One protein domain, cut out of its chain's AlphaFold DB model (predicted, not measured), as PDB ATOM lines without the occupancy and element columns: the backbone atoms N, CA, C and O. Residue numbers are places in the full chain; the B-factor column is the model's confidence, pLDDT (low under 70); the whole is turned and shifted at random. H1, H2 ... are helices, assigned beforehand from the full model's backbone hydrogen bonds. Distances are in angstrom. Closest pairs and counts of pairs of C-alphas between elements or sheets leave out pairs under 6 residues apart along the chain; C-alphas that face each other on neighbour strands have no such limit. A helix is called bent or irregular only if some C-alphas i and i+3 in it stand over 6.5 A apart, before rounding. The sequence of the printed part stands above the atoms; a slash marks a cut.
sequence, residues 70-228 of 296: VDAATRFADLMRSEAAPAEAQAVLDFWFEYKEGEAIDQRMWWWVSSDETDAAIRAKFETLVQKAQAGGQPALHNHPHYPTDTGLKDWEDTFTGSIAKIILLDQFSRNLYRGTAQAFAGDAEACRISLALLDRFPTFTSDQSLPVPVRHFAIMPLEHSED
ATOM      1  N   VAL A  70      20.121   8.568 -22.094       50.22
ATOM      2  CA  VAL A  70      18.962   8.140 -21.299       50.22
ATOM      3  C   VAL A  70      18.217   9.334 -20.669       50.22
ATOM      4  O   VAL A  70      16.994   9.305 -20.622       50.22
ATOM      5  N   ASP A  71      18.897  10.416 -20.253       56.56
ATOM      6  CA  ASP A  71      18.227  11.593 -19.644       56.56
ATOM      7  C   ASP A  71      17.455  12.419 -20.693       56.56
ATOM      8  O   ASP A  71      16.335  12.863 -20.450       56.56
ATOM      9  N   ALA A  72      17.990  12.553 -21.913       55.38
ATOM     10  CA  ALA A  72      17.292  13.229 -23.014       55.38
ATOM     11  C   ALA A  72      16.051  12.452 -23.494       55.38
ATOM     12  O   ALA A  72      15.031  13.045 -23.834       55.38
ATOM     13  N   ALA A  73      16.111  11.117 -23.495       54.31
ATOM     14  CA  ALA A  73      14.976  10.266 -23.838       54.31
ATOM     15  C   ALA A  73      13.837  10.396 -22.812       54.31
ATOM     16  O   ALA A  73      12.677  10.553 -23.192       54.31
ATOM     17  N   THR A  74      14.137  10.360 -21.514       58.38
ATOM     18  CA  THR A  74      13.121  10.523 -20.460       58.38
ATOM     19  C   THR A  74      12.497  11.919 -20.496       58.38
ATOM     20  O   THR A  74      11.276  12.045 -20.504       58.38
ATOM     21  N   ARG A  75      13.313  12.973 -20.640       59.59
ATOM     22  CA  ARG A  75      12.818  14.357 -20.727       59.59
ATOM     23  C   ARG A  75      12.006  14.638 -21.980       59.59
ATOM     24  O   ARG A  75      11.038  15.383 -21.901       59.59
ATOM     25  N   PHE A  76      12.359  14.037 -23.114       60.72
ATOM     26  CA  PHE A  76      11.533  14.099 -24.315       60.72
ATOM     27  C   PHE A  76      10.141  13.558 -24.059       60.72
ATOM     28  O   PHE A  76       9.157  14.203 -24.388       60.72
ATOM     29  N   ALA A  77      10.050  12.376 -23.463       60.28
ATOM     30  CA  ALA A  77       8.765  11.749 -23.251       60.28
ATOM     31  C   ALA A  77       7.951  12.474 -22.180       60.28
ATOM     32  O   ALA A  77       6.735  12.564 -22.299       60.28
ATOM     33  N   ASP A  78       8.602  13.075 -21.190       60.94
ATOM     34  CA  ASP A  78       7.929  13.952 -20.237       60.94
ATOM     35  C   ASP A  78       7.474  15.262 -20.886       60.94
ATOM     36  O   ASP A  78       6.344  15.675 -20.659       60.94
ATOM     37  N   LEU A  79       8.272  15.880 -21.763       62.78
ATOM     38  CA  LEU A  79       7.848  17.057 -22.528       62.78
ATOM     39  C   LEU A  79       6.665  16.713 -23.444       62.78
ATOM     40  O   LEU A  79       5.645  17.391 -23.402       62.78
ATOM     41  N   MET A  80       6.760  15.618 -24.201       65.94
ATOM     42  CA  MET A  80       5.726  15.222 -25.158       65.94
ATOM     43  C   MET A  80       4.427  14.766 -24.489       65.94
ATOM     44  O   MET A  80       3.353  15.009 -25.025       65.94
ATOM     45  N   ARG A  81       4.503  14.146 -23.303       61.66
ATOM     46  CA  ARG A  81       3.322  13.686 -22.548       61.66
ATOM     47  C   ARG A  81       2.766  14.718 -21.565       61.66
ATOM     48  O   ARG A  81       1.642  14.546 -21.103       61.66
ATOM     49  N   SER A  82       3.542  15.736 -21.181       58.12
ATOM     50  CA  SER A  82       3.085  16.781 -20.247       58.12
ATOM     51  C   SER A  82       2.269  17.871 -20.933       58.12
ATOM     52  O   SER A  82       1.471  18.543 -20.275       58.12
ATOM     53  N   GLU A  83       2.421  18.030 -22.246       67.62
ATOM     54  CA  GLU A  83       1.547  18.882 -23.034       67.62
ATOM     55  C   GLU A  83       0.224  18.158 -23.317       67.62
ATOM     56  O   GLU A  83       0.200  16.978 -23.657       67.62
ATOM     57  N   ALA A  84      -0.903  18.866 -23.195       72.19
ATOM     58  CA  ALA A  84      -2.238  18.342 -23.499       72.19
ATOM     59  C   ALA A  84      -2.469  18.208 -25.021       72.19
ATOM     60  O   ALA A  84      -3.469  18.689 -25.553       72.19
ATOM     61  N   ALA A  85      -1.512  17.616 -25.739       80.25
ATOM     62  CA  ALA A  85      -1.628  17.346 -27.161       80.25
ATOM     63  C   ALA A  85      -2.730  16.298 -27.415       80.25
ATOM     64  O   ALA A  85      -2.909  15.380 -26.605       80.25
ATOM     65  N   PRO A  86      -3.467  16.393 -28.536       87.94
ATOM     66  CA  PRO A  86      -4.452  15.380 -28.904       87.94
ATOM     67  C   PRO A  86      -3.832  13.979 -28.995       87.94
ATOM     68  O   PRO A  86      -2.689  13.822 -29.427       87.94
ATOM     69  N   ALA A  87      -4.586  12.943 -28.620       89.94
ATOM     70  CA  ALA A  87      -4.081  11.565 -28.576       89.94
ATOM     71  C   ALA A  87      -3.573  11.082 -29.947       89.94
ATOM     72  O   ALA A  87      -2.588  10.350 -30.037       89.94
ATOM     73  N   GLU A  88      -4.209  11.529 -31.028       93.56
ATOM     74  CA  GLU A  88      -3.782  11.253 -32.396       93.56
ATOM     75  C   GLU A  88      -2.420  11.880 -32.731       93.56
ATOM     76  O   GLU A  88      -1.643  11.267 -33.464       93.56
ATOM     77  N   ALA A  89      -2.098  13.055 -32.180       93.12
ATOM     78  CA  ALA A  89      -0.787  13.681 -32.353       93.12
ATOM     79  C   ALA A  89       0.308  12.844 -31.684       93.12
ATOM     80  O   ALA A  89       1.345  12.573 -32.292       93.12
ATOM     81  N   GLN A  90       0.042  12.364 -30.465       89.06
ATOM     82  CA  GLN A  90       0.955  11.461 -29.772       89.06
ATOM     83  C   GLN A  90       1.154  10.162 -30.562       89.06
ATOM     84  O   GLN A  90       2.289   9.738 -30.748       89.06
ATOM     85  N   ALA A  91       0.091   9.580 -31.127       92.00
ATOM     86  CA  ALA A  91       0.191   8.365 -31.938       92.00
ATOM     87  C   ALA A  91       1.060   8.538 -33.201       92.00
ATOM     88  O   ALA A  91       1.759   7.602 -33.597       92.00
ATOM     89  N   VAL A  92       1.041   9.721 -33.832       94.62
ATOM     90  CA  VAL A  92       1.933  10.050 -34.962       94.62
ATOM     91  C   VAL A  92       3.391  10.041 -34.514       94.62
ATOM     92  O   VAL A  92       4.236   9.439 -35.173       94.62
ATOM     93  N   LEU A  93       3.687  10.688 -33.389       91.06
ATOM     94  CA  LEU A  93       5.046  10.811 -32.865       91.06
ATOM     95  C   LEU A  93       5.573   9.482 -32.329       91.06
ATOM     96  O   LEU A  93       6.721   9.137 -32.595       91.06
ATOM     97  N   ASP A  94       4.728   8.717 -31.642       87.44
ATOM     98  CA  ASP A  94       5.040   7.369 -31.177       87.44
ATOM     99  C   ASP A  94       5.345   6.457 -32.358       87.44
ATOM    100  O   ASP A  94       6.279   5.673 -32.293       87.44
ATOM    101  N   PHE A  95       4.615   6.564 -33.468       90.94
ATOM    102  CA  PHE A  95       4.950   5.799 -34.663       90.94
ATOM    103  C   PHE A  95       6.242   6.288 -35.323       90.94
ATOM    104  O   PHE A  95       7.093   5.479 -35.674       90.94
ATOM    105  N   TRP A  96       6.402   7.600 -35.506       91.56
ATOM    106  CA  TRP A  96       7.534   8.142 -36.260       91.56
ATOM    107  C   TRP A  96       8.858   7.976 -35.525       91.56
ATOM    108  O   TRP A  96       9.864   7.584 -36.113       91.56
ATOM    109  N   PHE A  97       8.852   8.244 -34.224       86.62
ATOM    110  CA  PHE A  97      10.042   8.175 -33.396       86.62
ATOM    111  C   PHE A  97      10.214   6.824 -32.699       86.62
ATOM    112  O   PHE A  97      11.285   6.606 -32.143       86.62
ATOM    113  N   GLU A  98       9.218   5.914 -32.734       77.31
ATOM    114  CA  GLU A  98       9.087   4.687 -31.903       77.31
ATOM    115  C   GLU A  98       9.821   4.825 -30.579       77.31
ATOM    116  O   GLU A  98      10.773   4.098 -30.288       77.31
ATOM    117  N   TYR A  99       9.440   5.852 -29.827       66.50
ATOM    118  CA  TYR A  99      10.043   6.115 -28.541       66.50
ATOM    119  C   TYR A  99       9.783   4.926 -27.610       66.50
ATOM    120  O   TYR A  99       8.640   4.502 -27.427       66.50
ATOM    121  N   LYS A 100      10.846   4.405 -26.996       63.56
ATOM    122  CA  LYS A 100      10.762   3.443 -25.897       63.56
ATOM    123  C   LYS A 100      11.418   4.057 -24.678       63.56
ATOM    124  O   LYS A 100      12.510   4.614 -24.768       63.56
ATOM    125  N   GLU A 101      10.734   3.971 -23.544       58.31
ATOM    126  CA  GLU A 101      11.228   4.536 -22.294       58.31
ATOM    127  C   GLU A 101      12.611   3.967 -21.951       58.31
ATOM    128  O   GLU A 101      12.813   2.753 -21.940       58.31
ATOM    129  N   GLY A 102      13.573   4.860 -21.710       58.44
ATOM    130  CA  GLY A 102      14.963   4.498 -21.424       58.44
ATOM    131  C   GLY A 102      15.836   4.186 -22.647       58.44
ATOM    132  O   GLY A 102      17.036   3.972 -22.473       58.44
ATOM    133  N   GLU A 103      15.293   4.206 -23.868       63.84
ATOM    134  CA  GLU A 103      16.064   4.046 -25.105       63.84
ATOM    135  C   GLU A 103      16.280   5.396 -25.800       63.84
ATOM    136  O   GLU A 103      15.377   6.228 -25.913       63.84
ATOM    137  N   ALA A 104      17.499   5.623 -26.295       65.06
ATOM    138  CA  ALA A 104      17.770   6.780 -27.135       65.06
ATOM    139  C   ALA A 104      17.011   6.647 -28.463       65.06
ATOM    140  O   ALA A 104      16.978   5.575 -29.070       65.06
ATOM    141  N   ILE A 105      16.450   7.756 -28.947       66.44
ATOM    142  CA  ILE A 105      15.940   7.828 -30.316       66.44
ATOM    143  C   ILE A 105      17.156   7.814 -31.251       66.44
ATOM    144  O   ILE A 105      17.794   8.848 -31.462       66.44
ATOM    145  N   ASP A 106      17.509   6.635 -31.759       63.78
ATOM    146  CA  ASP A 106      18.580   6.474 -32.744       63.78
ATOM    147  C   ASP A 106      18.193   7.133 -34.083       63.78
ATOM    148  O   ASP A 106      17.010   7.249 -34.412       63.78
ATOM    149  N   GLN A 107      19.180   7.578 -34.867       62.94
ATOM    150  CA  GLN A 107      18.961   8.050 -36.233       62.94
ATOM    151  C   GLN A 107      18.603   6.860 -37.115       62.94
ATOM    152  O   GLN A 107      19.464   6.184 -37.678       62.94
ATOM    153  N   ARG A 108      17.308   6.577 -37.219       65.81
ATOM    154  CA  ARG A 108      16.862   5.375 -37.907       65.81
ATOM    155  C   ARG A 108      17.021   5.523 -39.405       65.81
ATOM    156  O   ARG A 108      16.538   6.474 -40.012       65.81
ATOM    157  N   MET A 109      17.642   4.515 -40.008       62.66
ATOM    158  CA  MET A 109      17.851   4.457 -41.454       62.66
ATOM    159  C   MET A 109      16.541   4.551 -42.248       62.66
ATOM    160  O   MET A 109      16.548   5.095 -43.345       62.66
ATOM    161  N   TRP A 110      15.413   4.074 -41.706       69.06
ATOM    162  CA  TRP A 110      14.137   4.045 -42.431       69.06
ATOM    163  C   TRP A 110      13.502   5.423 -42.659       69.06
ATOM    164  O   TRP A 110      12.718   5.562 -43.589       69.06
ATOM    165  N   TRP A 111      13.864   6.458 -41.890       79.06
ATOM    166  CA  TRP A 111      13.429   7.828 -42.206       79.06
ATOM    167  C   TRP A 111      14.016   8.327 -43.529       79.06
ATOM    168  O   TRP A 111      13.426   9.164 -44.201       79.06
ATOM    169  N   TRP A 112      15.179   7.794 -43.900       78.00
ATOM    170  CA  TRP A 112      15.975   8.248 -45.037       78.00
ATOM    171  C   TRP A 112      15.937   7.272 -46.216       78.00
ATOM    172  O   TRP A 112      16.532   7.540 -47.258       78.00
ATOM    173  N   VAL A 113      15.266   6.128 -46.055       77.44
ATOM    174  CA  VAL A 113      15.193   5.056 -47.050       77.44
ATOM    175  C   VAL A 113      13.732   4.741 -47.336       77.44
ATOM    176  O   VAL A 113      12.982   4.338 -46.450       77.44
ATOM    177  N   SER A 114      13.328   4.889 -48.596       78.00
ATOM    178  CA  SER A 114      12.003   4.478 -49.059       78.00
ATOM    179  C   SER A 114      11.829   2.961 -48.960       78.00
ATOM    180  O   SER A 114      12.689   2.218 -49.437       78.00
ATOM    181  N   SER A 115      10.700   2.506 -48.414       86.62
ATOM    182  CA  SER A 115      10.275   1.103 -48.477       86.62
ATOM    183  C   SER A 115       8.759   0.998 -48.628       86.62
ATOM    184  O   SER A 115       8.014   1.779 -48.024       86.62
ATOM    185  N   ASP A 116       8.307   0.016 -49.411       89.69
ATOM    186  CA  ASP A 116       6.880  -0.243 -49.628       89.69
ATOM    187  C   ASP A 116       6.190  -0.632 -48.311       89.69
ATOM    188  O   ASP A 116       5.035  -0.274 -48.069       89.69
ATOM    189  N   GLU A 117       6.910  -1.318 -47.420       91.06
ATOM    190  CA  GLU A 117       6.423  -1.721 -46.105       91.06
ATOM    191  C   GLU A 117       6.139  -0.514 -45.204       91.06
ATOM    192  O   GLU A 117       5.069  -0.438 -44.590       91.06
ATOM    193  N   THR A 118       7.064   0.451 -45.139       89.69
ATOM    194  CA  THR A 118       6.866   1.697 -44.383       89.69
ATOM    195  C   THR A 118       5.703   2.496 -44.960       89.69
ATOM    196  O   THR A 118       4.843   2.958 -44.207       89.69
ATOM    197  N   ASP A 119       5.631   2.633 -46.284       93.88
ATOM    198  CA  ASP A 119       4.577   3.408 -46.940       93.88
ATOM    199  C   ASP A 119       3.193   2.786 -46.713       93.88
ATOM    200  O   ASP A 119       2.232   3.497 -46.402       93.88
ATOM    201  N   ALA A 120       3.082   1.455 -46.789       94.75
ATOM    202  CA  ALA A 120       1.851   0.730 -46.488       94.75
ATOM    203  C   ALA A 120       1.432   0.887 -45.017       94.75
ATOM    204  O   ALA A 120       0.248   1.091 -44.730       94.75
ATOM    205  N   ALA A 121       2.389   0.845 -44.083       95.00
ATOM    206  CA  ALA A 121       2.122   1.049 -42.662       95.00
ATOM    207  C   ALA A 121       1.635   2.477 -42.363       95.00
ATOM    208  O   ALA A 121       0.659   2.647 -41.626       95.00
ATOM    209  N   ILE A 122       2.267   3.493 -42.967       96.31
ATOM    210  CA  ILE A 122       1.836   4.893 -42.848       96.31
ATOM    211  C   ILE A 122       0.438   5.057 -43.447       96.31
ATOM    212  O   ILE A 122      -0.425   5.668 -42.814       96.31
ATOM    213  N   ARG A 123       0.172   4.465 -44.619       97.00
ATOM    214  CA  ARG A 123      -1.146   4.532 -45.269       97.00
ATOM    215  C   ARG A 123      -2.240   3.967 -44.385       97.00
ATOM    216  O   ARG A 123      -3.221   4.655 -44.119       97.00
ATOM    217  N   ALA A 124      -2.038   2.757 -43.873       97.44
ATOM    218  CA  ALA A 124      -3.023   2.074 -43.046       97.44
ATOM    219  C   ALA A 124      -3.373   2.840 -41.758       97.44
ATOM    220  O   ALA A 124      -4.493   2.722 -41.264       97.44
ATOM    221  N   LYS A 125      -2.426   3.600 -41.195       96.88
ATOM    222  CA  LYS A 125      -2.586   4.261 -39.891       96.88
ATOM    223  C   LYS A 125      -2.950   5.742 -39.984       96.88
ATOM    224  O   LYS A 125      -3.709   6.223 -39.148       96.88
ATOM    225  N   PHE A 126      -2.404   6.468 -40.959       97.69
ATOM    226  CA  PHE A 126      -2.353   7.934 -40.909       97.69
ATOM    227  C   PHE A 126      -2.854   8.641 -42.168       97.69
ATOM    228  O   PHE A 126      -2.967   9.864 -42.137       97.69
ATOM    229  N   GLU A 127      -3.214   7.940 -43.249       96.62
ATOM    230  CA  GLU A 127      -3.654   8.589 -44.499       96.62
ATOM    231  C   GLU A 127      -4.811   9.575 -44.280       96.62
ATOM    232  O   GLU A 127      -4.762  10.712 -44.746       96.62
ATOM    233  N   THR A 128      -5.817   9.191 -43.489       96.50
ATOM    234  CA  THR A 128      -6.938  10.081 -43.146       96.50
ATOM    235  C   THR A 128      -6.491  11.312 -42.351       96.50
ATOM    236  O   THR A 128      -7.050  12.391 -42.531       96.50
ATOM    237  N   LEU A 129      -5.489  11.185 -41.474       96.25
ATOM    238  CA  LEU A 129      -4.945  12.325 -40.728       96.25
ATOM    239  C   LEU A 129      -4.128  13.247 -41.633       96.25
ATOM    240  O   LEU A 129      -4.271  14.459 -41.520       96.25
ATOM    241  N   VAL A 130      -3.353  12.701 -42.575       96.12
ATOM    242  CA  VAL A 130      -2.643  13.502 -43.585       96.12
ATOM    243  C   VAL A 130      -3.636  14.268 -44.455       96.12
ATOM    244  O   VAL A 130      -3.485  15.471 -44.637       96.12
ATOM    245  N   GLN A 131      -4.699  13.614 -44.933       93.81
ATOM    246  CA  GLN A 131      -5.757  14.275 -45.705       93.81
ATOM    247  C   GLN A 131      -6.448  15.381 -44.902       93.81
ATOM    248  O   GLN A 131      -6.694  16.455 -45.442       93.81
ATOM    249  N   LYS A 132      -6.725  15.153 -43.611       93.56
ATOM    250  CA  LYS A 132      -7.269  16.182 -42.713       93.56
ATOM    251  C   LYS A 132      -6.296  17.341 -42.515       93.56
ATOM    252  O   LYS A 132      -6.730  18.478 -42.590       93.56
ATOM    253  N   ALA A 133      -5.011  17.073 -42.288       92.88
ATOM    254  CA  ALA A 133      -3.997  18.114 -42.118       92.88
ATOM    255  C   ALA A 133      -3.835  18.967 -43.387       92.88
ATOM    256  O   ALA A 133      -3.665  20.179 -43.296       92.88
ATOM    257  N   GLN A 134      -3.922  18.340 -44.567       89.88
ATOM    258  CA  GLN A 134      -3.886  19.009 -45.872       89.88
ATOM    259  C   GLN A 134      -5.219  19.679 -46.252       89.88
ATOM    260  O   GLN A 134      -5.264  20.461 -47.203       89.88
ATOM    261  N   ALA A 135      -6.318  19.366 -45.558       82.88
ATOM    262  CA  ALA A 135      -7.610  19.989 -45.796       82.88
ATOM    263  C   ALA A 135      -7.611  21.396 -45.195       82.88
ATOM    264  O   ALA A 135      -7.386  21.563 -44.002       82.88
ATOM    265  N   GLY A 136      -7.881  22.401 -46.024       62.62
ATOM    266  CA  GLY A 136      -7.813  23.805 -45.632       62.62
ATOM    267  C   GLY A 136      -6.764  24.546 -46.456       62.62
ATOM    268  O   GLY A 136      -5.572  24.320 -46.301       62.62
ATOM    269  N   GLY A 137      -7.267  25.342 -47.406       53.38
ATOM    270  CA  GLY A 137      -6.559  26.213 -48.350       53.38
ATOM    271  C   GLY A 137      -5.138  25.815 -48.753       53.38
ATOM    272  O   GLY A 137      -4.189  26.136 -48.046       53.38
ATOM    273  N   GLN A 138      -4.961  25.271 -49.964       48.59
ATOM    274  CA  GLN A 138      -3.642  25.317 -50.601       48.59
ATOM    275  C   GLN A 138      -3.192  26.784 -50.671       48.59
ATOM    276  O   GLN A 138      -3.959  27.614 -51.176       48.59
ATOM    277  N   PRO A 139      -1.983  27.143 -50.207       48.44
ATOM    278  CA  PRO A 139      -1.426  28.421 -50.591       48.44
ATOM    279  C   PRO A 139      -1.346  28.420 -52.112       48.44
ATOM    280  O   PRO A 139      -0.871  27.458 -52.720       48.44
ATOM    281  N   ALA A 140      -1.845  29.489 -52.729       41.91
ATOM    282  CA  ALA A 140      -1.561  29.734 -54.126       41.91
ATOM    283  C   ALA A 140      -0.041  29.648 -54.285       41.91
ATOM    284  O   ALA A 140       0.702  30.389 -53.636       41.91
ATOM    285  N   LEU A 141       0.413  28.695 -55.098       39.00
ATOM    286  CA  LEU A 141       1.790  28.670 -55.554       39.00
ATOM    287  C   LEU A 141       2.083  30.084 -56.080       39.00
ATOM    288  O   LEU A 141       1.338  30.584 -56.929       39.00
ATOM    289  N   HIS A 142       3.166  30.682 -55.576       38.72
ATOM    290  CA  HIS A 142       3.740  31.994 -55.911       38.72
ATOM    291  C   HIS A 142       3.245  33.222 -55.099       38.72
ATOM    292  O   HIS A 142       2.104  33.664 -55.189       38.72
ATOM    293  N   ASN A 143       4.209  33.851 -54.408       38.88
ATOM    294  CA  ASN A 143       4.278  35.276 -54.046       38.88
ATOM    295  C   ASN A 143       3.115  35.904 -53.250       38.88
ATOM    296  O   ASN A 143       2.598  36.949 -53.655       38.88
ATOM    297  N   HIS A 144       2.770  35.385 -52.066       36.56
ATOM    298  CA  HIS A 144       2.001  36.195 -51.110       36.56
ATOM    299  C   HIS A 144       2.434  35.994 -49.645       36.56
ATOM    300  O   HIS A 144       2.508  34.856 -49.190       36.56
ATOM    301  N   PRO A 145       2.659  37.072 -48.862       46.38
ATOM    302  CA  PRO A 145       3.094  37.011 -47.456       46.38
ATOM    303  C   PRO A 145       1.984  36.599 -46.465       46.38
ATOM    304  O   PRO A 145       2.099  36.833 -45.262       46.38
ATOM    305  N   HIS A 146       0.889  36.007 -46.946       46.19
ATOM    306  CA  HIS A 146      -0.220  35.559 -46.106       46.19
ATOM    307  C   HIS A 146      -0.447  34.073 -46.340       46.19
ATOM    308  O   HIS A 146      -1.153  33.677 -47.264       46.19
ATOM    309  N   TYR A 147       0.208  33.265 -45.509       49.75
ATOM    310  CA  TYR A 147      -0.054  31.837 -45.415       49.75
ATOM    311  C   TYR A 147      -1.534  31.624 -45.049       49.75
ATOM    312  O   TYR A 147      -2.039  32.342 -44.178       49.75
ATOM    313  N   PRO A 148      -2.250  30.697 -45.709       50.47
ATOM    314  CA  PRO A 148      -3.638  30.403 -45.372       50.47
ATOM    315  C   PRO A 148      -3.755  30.015 -43.892       50.47
ATOM    316  O   PRO A 148      -2.956  29.243 -43.376       50.47
ATOM    317  N   THR A 149      -4.735  30.598 -43.198       53.12
ATOM    318  CA  THR A 149      -4.928  30.431 -41.743       53.12
ATOM    319  C   THR A 149      -6.001  29.408 -41.380       53.12
ATOM    320  O   THR A 149      -6.246  29.183 -40.196       53.12
ATOM    321  N   ASP A 150      -6.663  28.827 -42.380       59.72
ATOM    322  CA  ASP A 150      -7.667  27.778 -42.208       59.72
ATOM    323  C   ASP A 150      -7.090  26.467 -42.734       59.72
ATOM    324  O   ASP A 150      -7.258  26.128 -43.903       59.72
ATOM    325  N   THR A 151      -6.313  25.798 -41.885       70.44
ATOM    326  CA  THR A 151      -5.711  24.489 -42.147       70.44
ATOM    327  C   THR A 151      -6.230  23.494 -41.115       70.44
ATOM    328  O   THR A 151      -6.491  23.839 -39.959       70.44
ATOM    329  N   GLY A 152      -6.426  22.244 -41.520       88.00
ATOM    330  CA  GLY A 152      -6.963  21.216 -40.642       88.00
ATOM    331  C   GLY A 152      -6.026  20.906 -39.477       88.00
ATOM    332  O   GLY A 152      -4.817  21.135 -39.540       88.00
ATOM    333  N   LEU A 153      -6.599  20.379 -38.391       91.75
ATOM    334  CA  LEU A 153      -5.879  20.074 -37.144       91.75
ATOM    335  C   LEU A 153      -5.191  21.306 -36.521       91.75
ATOM    336  O   LEU A 153      -4.112  21.198 -35.946       91.75
ATOM    337  N   LYS A 154      -5.767  22.505 -36.680       89.50
ATOM    338  CA  LYS A 154      -5.195  23.753 -36.151       89.50
ATOM    339  C   LYS A 154      -4.998  23.723 -34.629       89.50
ATOM    340  O   LYS A 154      -4.053  24.315 -34.124       89.50
ATOM    341  N   ASP A 155      -5.875  23.032 -33.912       90.06
ATOM    342  CA  ASP A 155      -5.803  22.810 -32.465       90.06
ATOM    343  C   ASP A 155      -4.522  22.077 -32.030       90.06
ATOM    344  O   ASP A 155      -4.061  22.253 -30.907       90.06
ATOM    345  N   TRP A 156      -3.879  21.316 -32.923       93.62
ATOM    346  CA  TRP A 156      -2.598  20.673 -32.617       93.62
ATOM    347  C   TRP A 156      -1.467  21.694 -32.434       93.62
ATOM    348  O   TRP A 156      -0.494  21.422 -31.739       93.62
ATOM    349  N   GLU A 157      -1.579  22.884 -33.024       91.94
ATOM    350  CA  GLU A 157      -0.534  23.913 -32.956       91.94
ATOM    351  C   GLU A 157      -0.476  24.640 -31.604       91.94
ATOM    352  O   GLU A 157       0.455  25.404 -31.332       91.94
ATOM    353  N   ASP A 158      -1.450  24.395 -30.723       89.56
ATOM    354  CA  ASP A 158      -1.478  24.988 -29.386       89.56
ATOM    355  C   ASP A 158      -0.333  24.462 -28.503       89.56
ATOM    356  O   ASP A 158       0.066  25.131 -27.541       89.56
ATOM    357  N   THR A 159       0.272  23.330 -28.872       90.31
ATOM    358  CA  THR A 159       1.369  22.672 -28.155       90.31
ATOM    359  C   THR A 159       2.589  22.447 -29.059       90.31
ATOM    360  O   THR A 159       2.482  22.415 -30.291       90.31
ATOM    361  N   PHE A 160       3.777  22.312 -28.463       90.81
ATOM    362  CA  PHE A 160       5.005  21.965 -29.185       90.81
ATOM    363  C   PHE A 160       4.873  20.572 -29.815       90.81
ATOM    364  O   PHE A 160       5.155  20.382 -31.000       90.81
ATOM    365  N   THR A 161       4.358  19.616 -29.043       90.75
ATOM    366  CA  THR A 161       4.123  18.229 -29.461       90.75
ATOM    367  C   THR A 161       3.169  18.134 -30.643       90.75
ATOM    368  O   THR A 161       3.499  17.508 -31.654       90.75
ATOM    369  N   GLY A 162       2.003  18.778 -30.562       94.06
ATOM    370  CA  GLY A 162       1.021  18.735 -31.641       94.06
ATOM    371  C   GLY A 162       1.528  19.425 -32.911       94.06
ATOM    372  O   GLY A 162       1.315  18.911 -34.011       94.06
ATOM    373  N   SER A 163       2.302  20.506 -32.772       94.94
ATOM    374  CA  SER A 163       2.956  21.179 -33.901       94.94
ATOM    375  C   SER A 163       3.927  20.254 -34.643       94.94
ATOM    376  O   SER A 163       3.860  20.155 -35.869       94.94
ATOM    377  N   ILE A 164       4.796  19.527 -33.926       95.31
ATOM    378  CA  ILE A 164       5.715  18.566 -34.558       95.31
ATOM    379  C   ILE A 164       4.934  17.425 -35.209       95.31
ATOM    380  O   ILE A 164       5.238  17.052 -36.339       95.31
ATOM    381  N   ALA A 165       3.904  16.891 -34.548       95.88
ATOM    382  CA  ALA A 165       3.082  15.832 -35.128       95.88
ATOM    383  C   ALA A 165       2.435  16.282 -36.448       95.88
ATOM    384  O   ALA A 165       2.475  15.553 -37.440       95.88
ATOM    385  N   LYS A 166       1.906  17.512 -36.495       96.38
ATOM    386  CA  LYS A 166       1.345  18.097 -37.718       96.38
ATOM    387  C   LYS A 166       2.416  18.304 -38.797       96.38
ATOM    388  O   LYS A 166       2.148  17.999 -39.957       96.38
ATOM    389  N   ILE A 167       3.632  18.725 -38.435       97.44
ATOM    390  CA  ILE A 167       4.777  18.769 -39.364       97.44
ATOM    391  C   ILE A 167       5.053  17.381 -39.958       97.44
ATOM    392  O   ILE A 167       5.146  17.262 -41.176       97.44
ATOM    393  N   ILE A 168       5.118  16.322 -39.145       97.56
ATOM    394  CA  ILE A 168       5.354  14.954 -39.636       97.56
ATOM    395  C   ILE A 168       4.260  14.514 -40.620       97.56
ATOM    396  O   ILE A 168       4.579  13.932 -41.657       97.56
ATOM    397  N   LEU A 169       2.988  14.830 -40.356       97.31
ATOM    398  CA  LEU A 169       1.893  14.537 -41.291       97.31
ATOM    399  C   LEU A 169       2.070  15.253 -42.641       97.31
ATOM    400  O   LEU A 169       1.877  14.650 -43.698       97.31
ATOM    401  N   LEU A 170       2.396  16.547 -42.598       96.38
ATOM    402  CA  LEU A 170       2.415  17.427 -43.768       96.38
ATOM    403  C   LEU A 170       3.679  17.301 -44.613       96.38
ATOM    404  O   LEU A 170       3.604  17.465 -45.831       96.38
ATOM    405  N   ASP A 171       4.811  17.021 -43.977       96.31
ATOM    406  CA  ASP A 171       6.126  17.025 -44.605       96.31
ATOM    407  C   ASP A 171       6.646  15.603 -44.840       96.31
ATOM    408  O   ASP A 171       7.025  15.280 -45.957       96.31
ATOM    409  N   GLN A 172       6.597  14.720 -43.839       95.81
ATOM    410  CA  GLN A 172       7.179  13.377 -43.945       95.81
ATOM    411  C   GLN A 172       6.187  12.359 -44.514       95.81
ATOM    412  O   GLN A 172       6.390  11.819 -45.602       95.81
ATOM    413  N   PHE A 173       5.060  12.131 -43.833       96.81
ATOM    414  CA  PHE A 173       4.081  11.128 -44.262       96.81
ATOM    415  C   PHE A 173       3.493  11.433 -45.635       96.81
ATOM    416  O   PHE A 173       3.252  10.507 -46.403       96.81
ATOM    417  N   SER A 174       3.290  12.704 -45.979       95.94
ATOM    418  CA  SER A 174       2.849  13.101 -47.319       95.94
ATOM    419  C   SER A 174       3.796  12.589 -48.418       95.94
ATOM    420  O   SER A 174       3.324  12.074 -49.434       95.94
ATOM    421  N   ARG A 175       5.117  12.640 -48.196       94.81
ATOM    422  CA  ARG A 175       6.144  12.152 -49.133       94.81
ATOM    423  C   ARG A 175       6.159  10.631 -49.230       94.81
ATOM    424  O   ARG A 175       6.354  10.113 -50.322       94.81
ATOM    425  N   ASN A 176       5.889   9.914 -48.138       94.88
ATOM    426  CA  ASN A 176       5.699   8.458 -48.161       94.88
ATOM    427  C   ASN A 176       4.404   8.045 -48.886       94.88
ATOM    428  O   ASN A 176       4.399   7.132 -49.705       94.88
ATOM    429  N   LEU A 177       3.289   8.722 -48.605       95.75
ATOM    430  CA  LEU A 177       1.966   8.341 -49.112       95.75
ATOM    431  C   LEU A 177       1.759   8.661 -50.589       95.75
ATOM    432  O   LEU A 177       1.013   7.952 -51.270       95.75
ATOM    433  N   TYR A 178       2.373   9.738 -51.070       95.00
ATOM    434  CA  TYR A 178       2.067  10.322 -52.372       95.00
ATOM    435  C   TYR A 178       3.308  10.452 -53.264       95.00
ATOM    436  O   TYR A 178       3.390  11.384 -54.071       95.00
ATOM    437  N   ARG A 179       4.270   9.525 -53.122       92.56
ATOM    438  CA  ARG A 179       5.513   9.479 -53.911       92.56
ATOM    439  C   ARG A 179       5.263   9.730 -55.394       92.56
ATOM    440  O   ARG A 179       4.342   9.172 -55.987       92.56
ATOM    441  N   GLY A 180       6.110  10.560 -56.001       91.25
ATOM    442  CA  GLY A 180       6.030  10.858 -57.430       91.25
ATOM    443  C   GLY A 180       4.795  11.665 -57.847       91.25
ATOM    444  O   GLY A 180       4.452  11.672 -59.028       91.25
ATOM    445  N   THR A 181       4.122  12.355 -56.918       94.19
ATOM    446  CA  THR A 181       2.966  13.214 -57.220       94.19
ATOM    447  C   THR A 181       3.103  14.600 -56.587       94.19
ATOM    448  O   THR A 181       3.812  14.776 -55.598       94.19
ATOM    449  N   ALA A 182       2.374  15.592 -57.112       93.25
ATOM    450  CA  ALA A 182       2.298  16.930 -56.513       93.25
ATOM    451  C   ALA A 182       1.773  16.914 -55.066       93.25
ATOM    452  O   ALA A 182       2.119  17.783 -54.267       93.25
ATOM    453  N   GLN A 183       0.943  15.925 -54.717       92.56
ATOM    454  CA  GLN A 183       0.306  15.836 -53.405       92.56
ATOM    455  C   GLN A 183       1.309  15.566 -52.271       92.56
ATOM    456  O   GLN A 183       1.042  15.944 -51.129       92.56
ATOM    457  N   ALA A 184       2.486  15.009 -52.585       93.88
ATOM    458  CA  ALA A 184       3.590  14.882 -51.632       93.88
ATOM    459  C   ALA A 184       4.052  16.241 -51.077       93.88
ATOM    460  O   ALA A 184       4.484  16.307 -49.934       93.88
ATOM    461  N   PHE A 185       3.905  17.319 -51.853       93.50
ATOM    462  CA  PHE A 185       4.382  18.665 -51.506       93.50
ATOM    463  C   PHE A 185       3.260  19.624 -51.096       93.50
ATOM    464  O   PHE A 185       3.512  20.786 -50.785       93.50
ATOM    465  N   ALA A 186       2.005  19.165 -51.100       90.94
ATOM    466  CA  ALA A 186       0.848  20.027 -50.853       90.94
ATOM    467  C   ALA A 186       0.839  20.644 -49.440       90.94
ATOM    468  O   ALA A 186       0.198  21.671 -49.229       90.94
ATOM    469  N   GLY A 187       1.543  20.026 -48.484       92.00
ATOM    470  CA  GLY A 187       1.663  20.492 -47.103       92.00
ATOM    471  C   GLY A 187       2.885  21.368 -46.808       92.00
ATOM    472  O   GLY A 187       2.965  21.909 -45.708       92.00
ATOM    473  N   ASP A 188       3.818  21.534 -47.753       94.12
ATOM    474  CA  ASP A 188       5.150  22.106 -47.485       94.12
ATOM    475  C   ASP A 188       5.087  23.519 -46.898       94.12
ATOM    476  O   ASP A 188       5.740  23.822 -45.901       94.12
ATOM    477  N   ALA A 189       4.272  24.391 -47.492       91.12
ATOM    478  CA  ALA A 189       4.153  25.778 -47.054       91.12
ATOM    479  C   ALA A 189       3.562  25.899 -45.641       91.12
ATOM    480  O   ALA A 189       3.982  26.749 -44.857       91.12
ATOM    481  N   GLU A 190       2.612  25.030 -45.300       92.19
ATOM    482  CA  GLU A 190       2.023  25.002 -43.965       92.19
ATOM    483  C   GLU A 190       3.002  24.425 -42.938       92.19
ATOM    484  O   GLU A 190       3.179  24.992 -41.860       92.19
ATOM    485  N   ALA A 191       3.716  23.352 -43.288       95.44
ATOM    486  CA  ALA A 191       4.777  22.806 -42.448       95.44
ATOM    487  C   ALA A 191       5.888  23.846 -42.193       95.44
ATOM    488  O   ALA A 191       6.358  23.975 -41.060       95.44
ATOM    489  N   CYS A 192       6.252  24.652 -43.201       95.94
ATOM    490  CA  CYS A 192       7.169  25.787 -43.042       95.94
ATOM    491  C   CYS A 192       6.633  26.822 -42.051       95.94
ATOM    492  O   CYS A 192       7.363  27.255 -41.159       95.94
ATOM    493  N   ARG A 193       5.360  27.217 -42.175       94.62
ATOM    494  CA  ARG A 193       4.738  28.185 -41.264       94.62
ATOM    495  C   ARG A 193       4.755  27.685 -39.818       94.62
ATOM    496  O   ARG A 193       5.109  28.451 -38.923       94.62
ATOM    497  N   ILE A 194       4.403  26.418 -39.590       95.31
ATOM    498  CA  ILE A 194       4.417  25.807 -38.252       95.31
ATOM    499  C   ILE A 194       5.847  25.770 -37.702       95.31
ATOM    500  O   ILE A 194       6.074  26.142 -36.554       95.31
ATOM    501  N   SER A 195       6.826  25.395 -38.529       97.06
ATOM    502  CA  SER A 195       8.240  25.379 -38.147       97.06
ATOM    503  C   SER A 195       8.755  26.764 -37.723       97.06
ATOM    504  O   SER A 195       9.383  26.904 -36.672       97.06
ATOM    505  N   LEU A 196       8.422  27.814 -38.481       96.31
ATOM    506  CA  LEU A 196       8.746  29.196 -38.113       96.31
ATOM    507  C   LEU A 196       8.061  29.614 -36.805       96.31
ATOM    508  O   LEU A 196       8.709  30.192 -35.938       96.31
ATOM    509  N   ALA A 197       6.784  29.267 -36.622       94.44
ATOM    510  CA  ALA A 197       6.062  29.558 -35.385       94.44
ATOM    511  C   ALA A 197       6.681  28.852 -34.162       94.44
ATOM    512  O   ALA A 197       6.725  29.432 -33.076       94.44
ATOM    513  N   LEU A 198       7.203  27.631 -34.330       95.00
ATOM    514  CA  LEU A 198       7.954  26.929 -33.287       95.00
ATOM    515  C   LEU A 198       9.259  27.650 -32.939       95.00
ATOM    516  O   LEU A 198       9.570  27.789 -31.757       95.00
ATOM    517  N   LEU A 199      10.004  28.130 -33.938       94.19
ATOM    518  CA  LEU A 199      11.228  28.908 -33.720       94.19
ATOM    519  C   LEU A 199      10.947  30.231 -32.995       94.19
ATOM    520  O   LEU A 199      11.729  30.628 -32.135       94.19
ATOM    521  N   ASP A 200       9.821  30.881 -33.287       92.94
ATOM    522  CA  ASP A 200       9.422  32.119 -32.615       92.94
ATOM    523  C   ASP A 200       8.952  31.867 -31.171       92.94
ATOM    524  O   ASP A 200       9.320  32.600 -30.250       92.94
ATOM    525  N   ARG A 201       8.142  30.822 -30.950       90.50
ATOM    526  CA  ARG A 201       7.555  30.505 -29.636       90.50
ATOM    527  C   ARG A 201       8.547  29.821 -28.689       90.50
ATOM    528  O   ARG A 201       8.457  30.015 -27.478       90.50
ATOM    529  N   PHE A 202       9.487  29.046 -29.227       91.69
ATOM    530  CA  PHE A 202      10.448  28.238 -28.471       91.69
ATOM    531  C   PHE A 202      11.886  28.438 -28.993       91.69
ATOM    532  O   PHE A 202      12.537  27.484 -29.417       91.69
ATOM    533  N   PRO A 203      12.453  29.654 -28.933       90.25
ATOM    534  CA  PRO A 203      13.676  30.025 -29.662       90.25
ATOM    535  C   PRO A 203      14.931  29.209 -29.323       90.25
ATOM    536  O   PRO A 203      15.909  29.234 -30.068       90.25
ATOM    537  N   THR A 204      14.931  28.480 -28.207       91.50
ATOM    538  CA  THR A 204      16.065  27.668 -27.756       91.50
ATOM    539  C   THR A 204      15.917  26.180 -28.061       91.50
ATOM    540  O   THR A 204      16.868  25.440 -27.791       91.50
ATOM    541  N   PHE A 205      14.787  25.716 -28.620       92.25
ATOM    542  CA  PHE A 205      14.523  24.276 -28.768       92.25
ATOM    543  C   PHE A 205      15.597  23.585 -29.615       92.25
ATOM    544  O   PHE A 205      15.965  22.454 -29.329       92.25
ATOM    545  N   THR A 206      16.174  24.260 -30.616       94.06
ATOM    546  CA  THR A 206      17.220  23.670 -31.467       94.06
ATOM    547  C   THR A 206      18.518  23.410 -30.701       94.06
ATOM    548  O   THR A 206      19.214  22.439 -30.978       94.06
ATOM    549  N   SER A 207      18.834  24.220 -29.690       93.12
ATOM    550  CA  SER A 207      20.005  24.033 -28.818       93.12
ATOM    551  C   SER A 207      19.713  23.236 -27.542       93.12
ATOM    552  O   SER A 207      20.637  22.962 -26.778       93.12
ATOM    553  N   ASP A 208      18.452  22.880 -27.289       89.12
ATOM    554  CA  ASP A 208      18.038  22.210 -26.059       89.12
ATOM    555  C   ASP A 208      18.480  20.740 -26.059       89.12
ATOM    556  O   ASP A 208      17.987  19.911 -26.822       89.12
ATOM    557  N   GLN A 209      19.432  20.409 -25.187       86.38
ATOM    558  CA  GLN A 209      19.968  19.053 -25.068       86.38
ATOM    559  C   GLN A 209      19.010  18.080 -24.372       86.38
ATOM    560  O   GLN A 209      19.229  16.872 -24.443       86.38
ATOM    561  N   SER A 210      17.950  18.578 -23.728       80.19
ATOM    562  CA  SER A 210      16.878  17.720 -23.219       80.19
ATOM    563  C   SER A 210      16.007  17.153 -24.342       80.19
ATOM    564  O   SER A 210      15.324  16.155 -24.130       80.19
ATOM    565  N   LEU A 211      16.080  17.737 -25.544       83.56
ATOM    566  CA  LEU A 211      15.411  17.236 -26.733       83.56
ATOM    567  C   LEU A 211      16.348  16.354 -27.580       83.56
ATOM    568  O   LEU A 211      17.462  16.761 -27.945       83.56
ATOM    569  N   PRO A 212      15.893  15.163 -27.999       85.00
ATOM    570  CA  PRO A 212      16.596  14.324 -28.952       85.00
ATOM    571  C   PRO A 212      16.887  15.077 -30.251       85.00
ATOM    572  O   PRO A 212      16.071  15.862 -30.736       85.00
ATOM    573  N   VAL A 213      18.061  14.821 -30.832       88.50
ATOM    574  CA  VAL A 213      18.485  15.440 -32.100       88.50
ATOM    575  C   VAL A 213      17.435  15.274 -33.212       88.50
ATOM    576  O   VAL A 213      17.116  16.284 -33.837       88.50
ATOM    577  N   PRO A 214      16.842  14.078 -33.442       89.50
ATOM    578  CA  PRO A 214      15.844  13.911 -34.499       89.50
ATOM    579  C   PRO A 214      14.637  14.833 -34.334       89.50
ATOM    580  O   PRO A 214      14.216  15.461 -35.294       89.50
ATOM    581  N   VAL A 215      14.125  14.982 -33.113       90.38
ATOM    582  CA  VAL A 215      12.949  15.813 -32.812       90.38
ATOM    583  C   VAL A 215      13.213  17.270 -33.179       90.38
ATOM    584  O   VAL A 215      12.415  17.897 -33.873       90.38
ATOM    585  N   ARG A 216      14.373  17.792 -32.761       93.00
ATOM    586  CA  ARG A 216      14.793  19.162 -33.079       93.00
ATOM    587  C   ARG A 216      14.986  19.360 -34.580       93.00
ATOM    588  O   ARG A 216      14.634  20.412 -35.099       93.00
ATOM    589  N   HIS A 217      15.529  18.356 -35.264       94.62
ATOM    590  CA  HIS A 217      15.768  18.414 -36.700       94.62
ATOM    591  C   HIS A 217      14.467  18.367 -37.511       94.62
ATOM    592  O   HIS A 217      14.230  19.251 -38.326       94.62
ATOM    593  N   PHE A 218      13.575  17.408 -37.247       95.56
ATOM    594  CA  PHE A 218      12.289  17.318 -37.946       95.56
ATOM    595  C   PHE A 218      11.407  18.552 -37.722       95.56
ATOM    596  O   PHE A 218      10.652  18.917 -38.615       95.56
ATOM    597  N   ALA A 219      11.534  19.240 -36.583       96.38
ATOM    598  CA  ALA A 219      10.830  20.500 -36.347       96.38
ATOM    599  C   ALA A 219      11.284  21.648 -37.275       96.38
ATOM    600  O   ALA A 219      10.509  22.576 -37.495       96.38
ATOM    601  N   ILE A 220      12.506  21.602 -37.827       97.31
ATOM    602  CA  ILE A 220      13.042  22.619 -38.759       97.31
ATOM    603  C   ILE A 220      13.169  22.138 -40.209       97.31
ATOM    604  O   ILE A 220      13.316  22.961 -41.108       97.31
ATOM    605  N   MET A 221      13.083  20.830 -40.451       96.00
ATOM    606  CA  MET A 221      13.217  20.220 -41.776       96.00
ATOM    607  C   MET A 221      12.261  20.786 -42.844       96.00
ATOM    608  O   MET A 221      12.695  20.924 -43.986       96.00
ATOM    609  N   PRO A 222      11.020  21.224 -42.534       97.12
ATOM    610  CA  PRO A 222      10.190  21.898 -43.533       97.12
ATOM    611  C   PRO A 222      10.870  23.117 -44.169       97.12
ATOM    612  O   PRO A 222      10.720  23.351 -45.364       97.12
ATOM    613  N   LEU A 223      11.669  23.866 -43.398       96.88
ATOM    614  CA  LEU A 223      12.427  25.010 -43.913       96.88
ATOM    615  C   LEU A 223      13.514  24.563 -44.895       96.88
ATOM    616  O   LEU A 223      13.762  25.253 -45.882       96.88
ATOM    617  N   GLU A 224      14.130  23.403 -44.651       95.19
ATOM    618  CA  GLU A 224      15.095  22.786 -45.566       95.19
ATOM    619  C   GLU A 224      14.407  22.342 -46.850       95.19
ATOM    620  O   GLU A 224      14.989  22.474 -47.910       95.19
ATOM    621  N   HIS A 225      13.151  21.896 -46.784       95.31
ATOM    622  CA  HIS A 225      12.359  21.519 -47.954       95.31
ATOM    623  C   HIS A 225      11.724  22.695 -48.703       95.31
ATOM    624  O   HIS A 225      11.118  22.474 -49.756       95.31
ATOM    625  N   SER A 226      11.833  23.919 -48.188       94.69
ATOM    626  CA  SER A 226      11.291  25.107 -48.843       94.69
ATOM    627  C   SER A 226      12.108  25.497 -50.080       94.69
ATOM    628  O   SER A 226      13.319  25.288 -50.145       94.69
ATOM    629  N   GLU A 227      11.450  26.113 -51.064       94.69
ATOM    630  CA  GLU A 227      12.119  26.755 -52.203       94.69
ATOM    631  C   GLU A 227      12.417  28.238 -51.891       94.69
ATOM    632  O   GLU A 227      12.106  29.131 -52.677       94.69
ATOM    633  N   ASP A 228      12.982  28.499 -50.702       91.75
ATOM    634  CA  ASP A 228      13.382  29.829 -50.222       91.75
ATOM    635  C   ASP A 228      14.836  29.804 -49.692       91.75
ATOM    636  O   ASP A 228      15.114  29.222 -48.637       91.75
TER     637      ASP A 228
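What this domain is: This is residues 70 to 228 of the 296 residues of the protein "Hypothetical protein" of Symbiodinium sp. KB8 (UniProt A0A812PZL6). One helix, H5, runs through the middle of the domain, and the other helices pack round it, mostly crossing it: H2 and H3 on one side, H7 and H8 elsewhere round it, and the short H6 beside its residues 171 to 177. H1 reaches H5 with its residues 79 to 80 alone, at residues 160 to 161 of H5, and the rest of H1 extends away from H5, while two long stretches with no named element, residues 98 to 115 and 135 to 153, loop round the outside. The printed part has 159 residues with eight named helices, H1 to H8 in order along the chain, and no named strand; the class is all helix. The whole is compact, with a radius of gyration of the C-alphas of 15.0 A and spans of 44 by 37 by 27 A.

Where its parts are: H1, residues 70 to 82, begins at C-alpha 70 (18.962, 8.140, -21.299) and is 18.1 A long. H2 is residues 87 to 97, 15.3 A. H3, residues 116 to 134, is 22.4 A, with a kink of 70 degrees near residue 126; it is irregular, C-alphas 125 and 128 being 8.0 A apart. H4 is residues 154 to 158. H5, residues 160 to 177, begins at C-alpha 160 (5.005, 21.965, -29.185) and is 24.3 A, with a kink of 26 degrees near residue 171; it is only just irregular, C-alphas 170 and 173 being 6.53 A apart. H6 is residues 182 to 185, and H7, residues 188 to 201, is 19.9 A. H8, residues 213 to 224, is 15.7 A and irregular, C-alphas 219 and 222 being 7.3 A apart; it ends at C-alpha 224 (15.095, 22.786, -45.566).

How they stand to each other: H5 is the hub, touching seven helices. H1 and H5 only just touch, only at their ends, with 3 pairs of C-alphas within 8 A; the closest, Met 80 and Thr 161, are 5.5 A apart. H2 touches residues 161 to 169 of H5 at a steep tilt of 62 degrees, the closest C-alphas being Ala 89 and Ala 165, 5.2 A. H3 touches H5 at a steep tilt of 57 degrees, closest at the C-alphas of Val 130 and Leu 169, 5.2 A. H4 and H5 touch only at the corner, closest at the C-alphas of Trp 156 and Gly 162, 4.2 A. H6 touches residues 171 to 177 of H5, closest at the C-alphas of Arg 175 and Ala 184, 4.5 A. H7 touches H5 at a shallow tilt of 20 degrees, opposite ways, closest at the C-alphas of Ile 167 and Ala 191, 5.1 A. H8 touches residues 164 to 171 of H5, closest at the C-alphas of Ile 164 and Ala 219, 5.8 A. Every O i to N i+4 pair is within hydrogen-bond range in H1, H2 and H7; in H3 13 of 15 are, in H5 11 of 14, in H8 4 of 8 and in H4 0 of 1, beside 2 of 2 O i to N i+3 pairs, and H6 is too short for such a pair.

The domain as a whole: The two C-alphas farthest apart, those of Gly 102 and Asn 143, are 46.1 A apart. The printed part has no cut, and the links H2 to H3, H3 to H4 and H7 to H8 are long. Residues 70 to 83, 99 to 110 and 136 to 150 have pLDDT under 70.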